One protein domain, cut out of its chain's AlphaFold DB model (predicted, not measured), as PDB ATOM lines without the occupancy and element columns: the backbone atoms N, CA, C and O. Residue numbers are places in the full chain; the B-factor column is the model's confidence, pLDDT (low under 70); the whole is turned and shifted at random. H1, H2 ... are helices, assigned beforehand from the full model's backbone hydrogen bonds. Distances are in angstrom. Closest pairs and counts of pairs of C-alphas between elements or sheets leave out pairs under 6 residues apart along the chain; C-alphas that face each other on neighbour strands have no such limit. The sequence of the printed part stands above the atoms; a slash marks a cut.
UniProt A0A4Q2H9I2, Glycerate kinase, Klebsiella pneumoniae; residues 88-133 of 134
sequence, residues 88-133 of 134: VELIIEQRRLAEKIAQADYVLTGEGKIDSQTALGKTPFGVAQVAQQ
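This is residues 88 to 133 of the 134 residues of the protein "Glycerate kinase" of Klebsiella pneumoniae (UniProt A0A4Q2H9I2). Three short helices make a small cluster, and a long loop swings away from it and folds back. H1 and H2 follow each other round a tight turn and both pack on H3, while the stretch of residues 102 to 122 leaves H2, runs out past H3 on the side away from H1, and turns back to enter H3. The printed part has 46 residues with three named helices, in the order H1, H2, H3, and no named strand; the class is all helix, though only 21 of the 46 residues are in named elements. The whole is compact, with a radius of gyration of the C-alphas of 10.6 A, and its C-alphas span 30 by 22 by 17 A along the three main axes.

Begin at the first printed residue with H1, residues 88 to 94; a tight link of 2 residues takes you to H2, residues 97 to 101. These two are close but not clearly touching, and their closest C-alphas, those of Ile 92 and Ala 98, are 7.4 A apart. Go on over the long link of 21 residues to H3, residues 123 to 131. Look back from its first residue: H1 and H3 touch, their closest C-alphas being those of Val 88 and Thr 123, 5.8 A apart. Their lines stand at a steep tilt of 58 degrees, and they run the same way. Look next near the other end of H3, at Val 130: H2 and H3 touch, their closest C-alphas being those of Ala 98 and Val 130, 6.0 A apart. In H1, H2 and H3 every pair of O i and N i+4 is within hydrogen-bond range.

Find C-alpha 88 at (172.488, 142.239, 232.259); from there H1 runs 9.9 A to C-alpha 94. H2 starts at C-alpha 97, at (182.982, 143.056, 234.887), and covers 6.1 A to C-alpha 101. H3, the longest helix with 9 residues, begins at C-alpha 123, at (174.536, 141.312, 226.873), and ends 12.2 A away at C-alpha 131, at (183.726, 149.221, 228.315).

The two C-alphas farthest apart are those of Gln 103 and Ser 116, at 30.3 A, both in the long link from H2 to H3. The C-alphas of residues 102 to 122 lie 7 to 16 A from the mean of the C-alphas. From C-alpha 88 to C-alpha 133 the distance is 16.3 A, and the printed part has no cut. In the B-factor column of this predicted model the mean pLDDT of the printed part is 89.9; look at residues 120 to 121 for the values under 70.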
ATOM      1  N   VAL A  88     171.119 141.940 232.699       88.75
ATOM      2  CA  VAL A  88     172.488 142.239 232.259       88.75
ATOM      3  C   VAL A  88     173.271 142.978 233.341       88.75
ATOM      4  O   VAL A  88     174.396 142.585 233.644       88.75
ATOM      5  N   GLU A  89     172.664 143.990 233.962       89.06
ATOM      6  CA  GLU A  89     173.287 144.794 235.018       89.06
ATOM      7  C   GLU A  89     173.621 143.924 236.226       89.06
ATOM      8  O   GLU A  89     174.757 143.932 236.698       89.06
ATOM      9  N   LEU A  90     172.674 143.079 236.647       91.44
ATOM     10  CA  LEU A  90     172.885 142.150 237.751       91.44
ATOM     11  C   LEU A  90     174.091 141.238 237.486       91.44
ATOM     12  O   LEU A  90     174.935 141.041 238.358       91.44
ATOM     13  N   ILE A  91     174.212 140.680 236.279       91.25
ATOM     14  CA  ILE A  91     175.344 139.808 235.938       91.25
ATOM     15  C   ILE A  91     176.658 140.595 235.844       91.25
ATOM     16  O   ILE A  91     177.689 140.091 236.295       91.25
ATOM     17  N   ILE A  92     176.639 141.810 235.297       92.00
ATOM     18  CA  ILE A  92     177.804 142.704 235.225       92.00
ATOM     19  C   ILE A  92     178.357 142.980 236.628       92.00
ATOM     20  O   ILE A  92     179.559 142.801 236.855       92.00
ATOM     21  N   GLU A  93     177.484 143.342 237.569       91.88
ATOM     22  CA  GLU A  93     177.833 143.604 238.967       91.88
ATOM     23  C   GLU A  93     178.369 142.341 239.651       91.88
ATOM     24  O   GLU A  93     179.482 142.335 240.182       91.88
ATOM     25  N   GLN A  94     177.635 141.228 239.561       92.38
ATOM     26  CA  GLN A  94     178.009 139.958 240.196       92.38
ATOM     27  C   GLN A  94     179.336 139.399 239.669       92.38
ATOM     28  O   GLN A  94     180.077 138.727 240.390       92.38
ATOM     29  N   ARG A  95     179.668 139.658 238.398       94.62
ATOM     30  CA  ARG A  95     180.931 139.221 237.785       94.62
ATOM     31  C   ARG A  95     182.059 140.236 237.916       94.62
ATOM     32  O   ARG A  95     183.168 139.905 237.471       94.62
ATOM     33  N   ARG A  96     181.793 141.399 238.523       95.06
ATOM     34  CA  ARG A  96     182.712 142.540 238.635       95.06
ATOM     35  C   ARG A  96     183.342 142.869 237.288       95.06
ATOM     36  O   ARG A  96     184.560 142.944 237.146       95.06
ATOM     37  N   LEU A  97     182.501 142.946 236.258       95.81
ATOM     38  CA  LEU A  97     182.982 143.056 234.887       95.81
ATOM     39  C   LEU A  97     183.758 144.362 234.664       95.81
ATOM     40  O   LEU A  97     184.790 144.327 234.003       95.81
ATOM     41  N   ALA A  98     183.314 145.470 235.265       95.88
ATOM     42  CA  ALA A  98     183.990 146.765 235.172       95.88
ATOM     43  C   ALA A  98     185.455 146.696 235.639       95.88
ATOM     44  O   ALA A  98     186.343 147.149 234.927       95.88
ATOM     45  N   GLU A  99     185.724 146.040 236.775       96.50
ATOM     46  CA  GLU A  99     187.087 145.869 237.308       96.50
ATOM     47  C   GLU A  99     187.998 145.101 236.342       96.50
ATOM     48  O   GLU A  99     189.183 145.403 236.223       96.50
ATOM     49  N   LYS A 100     187.445 144.106 235.640       96.25
ATOM     50  CA  LYS A 100     188.194 143.298 234.669       96.25
ATOM     51  C   LYS A 100     188.444 144.057 233.374       96.25
ATOM     52  O   LYS A 100     189.530 143.955 232.819       96.25
ATOM     53  N   ILE A 101     187.443 144.795 232.896       96.69
ATOM     54  CA  ILE A 101     187.564 145.595 231.677       96.69
ATOM     55  C   ILE A 101     188.570 146.732 231.872       96.69
ATOM     56  O   ILE A 101     189.373 146.963 230.978       96.69
ATOM     57  N   ALA A 102     188.614 147.356 233.050       96.75
ATOM     58  CA  ALA A 102     189.582 148.409 233.371       96.75
ATOM     59  C   ALA A 102     191.058 147.986 233.210       96.75
ATOM     60  O   ALA A 102     191.941 148.836 233.158       96.75
ATOM     61  N   GLN A 103     191.338 146.679 233.175       96.75
ATOM     62  CA  GLN A 103     192.679 146.107 233.021       96.75
ATOM     63  C   GLN A 103     192.915 145.480 231.637       96.75
ATOM     64  O   GLN A 103     193.962 144.874 231.420       96.75
ATOM     65  N   ALA A 104     191.943 145.558 230.727       96.94
ATOM     66  CA  ALA A 104     191.987 144.884 229.437       96.94
ATOM     67  C   ALA A 104     192.338 145.857 228.304       96.94
ATOM     68  O   ALA A 104     191.749 146.927 228.196       96.94
ATOM     69  N   ASP A 105     193.225 145.439 227.399       97.25
ATOM     70  CA  ASP A 105     193.509 146.196 226.170       97.25
ATOM     71  C   ASP A 105     192.373 146.079 225.137       97.25
ATOM     72  O   ASP A 105     192.145 146.981 224.334       97.25
ATOM     73  N   TYR A 106     191.654 144.948 225.145       96.81
ATOM     74  CA  TYR A 106     190.565 144.658 224.213       96.81
ATOM     75  C   TYR A 106     189.401 143.959 224.914       96.81
ATOM     76  O   TYR A 106     189.595 143.042 225.714       96.81
ATOM     77  N   VAL A 107     188.177 144.332 224.535       96.56
ATOM     78  CA  VAL A 107     186.938 143.687 224.988       96.56
ATOM     79  C   VAL A 107     186.216 143.091 223.784       96.56
ATOM     80  O   VAL A 107     185.852 143.801 222.851       96.56
ATOM     81  N   LEU A 108     185.990 141.777 223.817       95.06
ATOM     82  CA  LEU A 108     185.234 141.045 222.800       95.06
ATOM     83  C   LEU A 108     183.940 140.511 223.424       95.06
ATOM     84  O   LEU A 108     183.969 139.891 224.485       95.06
ATOM     85  N   THR A 109     182.802 140.743 222.770       93.75
ATOM     86  CA  THR A 109     181.475 140.300 223.228       93.75
ATOM     87  C   THR A 109     180.594 139.891 222.048       93.75
ATOM     88  O   THR A 109     180.921 140.176 220.896       93.75
ATOM     89  N   GLY A 110     179.481 139.211 222.317       90.44
ATOM     90  CA  GLY A 110     178.544 138.762 221.292       90.44
ATOM     91  C   GLY A 110     177.332 138.033 221.861       90.44
ATOM     92  O   GLY A 110     177.246 137.756 223.057       90.44
ATOM     93  N   GLU A 111     176.382 137.721 220.986       90.12
ATOM     94  CA  GLU A 111     175.199 136.914 221.286       90.12
ATOM     95  C   GLU A 111     174.772 136.128 220.037       90.12
ATOM     96  O   GLU A 111     175.228 136.414 218.932       90.12
ATOM     97  N   GLY A 112     173.890 135.135 220.193       88.69
ATOM     98  CA  GLY A 112     173.484 134.261 219.081       88.69
ATOM     99  C   GLY A 112     172.721 134.968 217.952       88.69
ATOM    100  O   GLY A 112     172.693 134.469 216.829       88.69
ATOM    101  N   LYS A 113     172.105 136.121 218.232       87.75
ATOM    102  CA  LYS A 113     171.424 136.957 217.241       87.75
ATOM    103  C   LYS A 113     171.401 138.409 217.705       87.75
ATOM    104  O   LYS A 113     170.796 138.700 218.731       87.75
ATOM    105  N   ILE A 114     171.991 139.295 216.907       84.75
ATOM    106  CA  ILE A 114     171.875 140.742 217.099       84.75
ATOM    107  C   ILE A 114     170.587 141.209 216.417       84.75
ATOM    108  O   ILE A 114     170.398 140.995 215.218       84.75
ATOM    109  N   ASP A 115     169.690 141.823 217.180       83.81
ATOM    110  CA  ASP A 115     168.449 142.407 216.678       83.81
ATOM    111  C   ASP A 115     168.128 143.736 217.376       83.81
ATOM    112  O   ASP A 115     168.917 144.266 218.157       83.81
ATOM    113  N   SER A 116     166.971 144.328 217.075       77.75
ATOM    114  CA  SER A 116     166.567 145.605 217.671       77.75
ATOM    115  C   SER A 116     166.440 145.548 219.195       77.75
ATOM    116  O   SER A 116     166.481 146.589 219.840       77.75
ATOM    117  N   GLN A 117     166.298 144.355 219.786       71.81
ATOM    118  CA  GLN A 117     166.276 144.196 221.235       71.81
ATOM    119  C   GLN A 117     167.684 144.190 221.836       71.81
ATOM    120  O   GLN A 117     167.812 144.420 223.032       71.81
ATOM    121  N   THR A 118     168.743 143.973 221.049       76.25
ATOM    122  CA  THR A 118     170.129 144.080 221.530       76.25
ATOM    123  C   THR A 118     170.408 145.465 222.100       76.25
ATOM    124  O   THR A 118     170.938 145.590 223.202       76.25
ATOM    125  N   ALA A 119     169.963 146.502 221.386       70.31
ATOM    126  CA  ALA A 119     170.056 147.896 221.814       70.31
ATOM    127  C   ALA A 119     169.176 148.225 223.035       70.31
ATOM    128  O   ALA A 119     169.353 149.273 223.646       70.31
ATOM    129  N   LEU A 120     168.244 147.340 223.405       66.62
ATOM    130  CA  LEU A 120     167.369 147.490 224.571       66.62
ATOM    131  C   LEU A 120     167.975 146.883 225.849       66.62
ATOM    132  O   LEU A 120     167.235 146.545 226.766       66.62
ATOM    133  N   GLY A 121     169.302 146.740 225.920       69.44
ATOM    134  CA  GLY A 121     169.980 146.310 227.147       69.44
ATOM    135  C   GLY A 121     170.324 144.822 227.219       69.44
ATOM    136  O   GLY A 121     170.443 144.285 228.315       69.44
ATOM    137  N   LYS A 122     170.508 144.127 226.087       82.50
ATOM    138  CA  LYS A 122     171.053 142.753 226.112       82.50
ATOM    139  C   LYS A 122     172.571 142.747 226.325       82.50
ATOM    140  O   LYS A 122     173.237 143.782 226.289       82.50
ATOM    141  N   THR A 123     173.131 141.550 226.507       89.12
ATOM    142  CA  THR A 123     174.536 141.312 226.873       89.12
ATOM    143  C   THR A 123     175.560 142.133 226.083       89.12
ATOM    144  O   THR A 123     176.375 142.791 226.729       89.12
ATOM    145  N   PRO A 124     175.558 142.164 224.732       91.44
ATOM    146  CA  PRO A 124     176.589 142.903 224.000       91.44
ATOM    147  C   PRO A 124     176.549 144.403 224.288       91.44
ATOM    148  O   PRO A 124     177.597 145.026 224.449       91.44
ATOM    149  N   PHE A 125     175.345 144.967 224.401       89.94
ATOM    150  CA  PHE A 125     175.151 146.378 224.705       89.94
ATOM    151  C   PHE A 125     175.608 146.711 226.126       89.94
ATOM    152  O   PHE A 125     176.392 147.639 226.296       89.94
ATOM    153  N   GLY A 126     175.216 145.913 227.125       91.12
ATOM    154  CA  GLY A 126     175.658 146.115 228.509       91.12
ATOM    155  C   GLY A 126     177.181 146.026 228.662       91.12
ATOM    156  O   GLY A 126     177.793 146.878 229.301       91.12
ATOM    157  N   VAL A 127     177.824 145.049 228.010       93.88
ATOM    158  CA  VAL A 127     179.295 144.937 228.002       93.88
ATOM    159  C   VAL A 127     179.938 146.161 227.346       93.88
ATOM    160  O   VAL A 127     180.894 146.708 227.891       93.88
ATOM    161  N   ALA A 128     179.407 146.619 226.209       93.31
ATOM    162  CA  ALA A 128     179.915 147.802 225.522       93.31
ATOM    163  C   ALA A 128     179.749 149.084 226.357       93.31
ATOM    164  O   ALA A 128     180.660 149.906 226.388       93.31
ATOM    165  N   GLN A 129     178.625 149.246 227.064       92.75
ATOM    166  CA  GLN A 129     178.399 150.385 227.958       92.75
ATOM    167  C   GLN A 129     179.397 150.426 229.113       92.75
ATOM    168  O   GLN A 129     179.874 151.503 229.457       92.75
ATOM    169  N   VAL A 130     179.730 149.274 229.702       94.69
ATOM    170  CA  VAL A 130     180.766 149.198 230.743       94.69
ATOM    171  C   VAL A 130     182.138 149.507 230.153       94.69
ATOM    172  O   VAL A 130     182.901 150.254 230.754       94.69
ATOM    173  N   ALA A 131     182.446 148.974 228.969       95.25
ATOM    174  CA  ALA A 131     183.726 149.221 228.315       95.25
ATOM    175  C   ALA A 131     183.956 150.696 227.975       95.25
ATOM    176  O   ALA A 131     185.069 151.166 228.135       95.25
ATOM    177  N   GLN A 132     182.915 151.444 227.597       94.38
ATOM    178  CA  GLN A 132     183.021 152.885 227.325       94.38
ATOM    179  C   GLN A 132     183.371 153.750 228.550       94.38
ATOM    180  O   GLN A 132     183.595 154.947 228.394       94.38
ATOM    181  N   GLN A 133     183.378 153.190 229.762       93.44
ATOM    182  CA  GLN A 133     183.735 153.923 230.983       93.44
ATOM    183  C   GLN A 133     185.254 154.027 231.203       93.44
ATOM    184  O   GLN A 133     185.670 154.748 232.111       93.44
TER     185      GLN A 133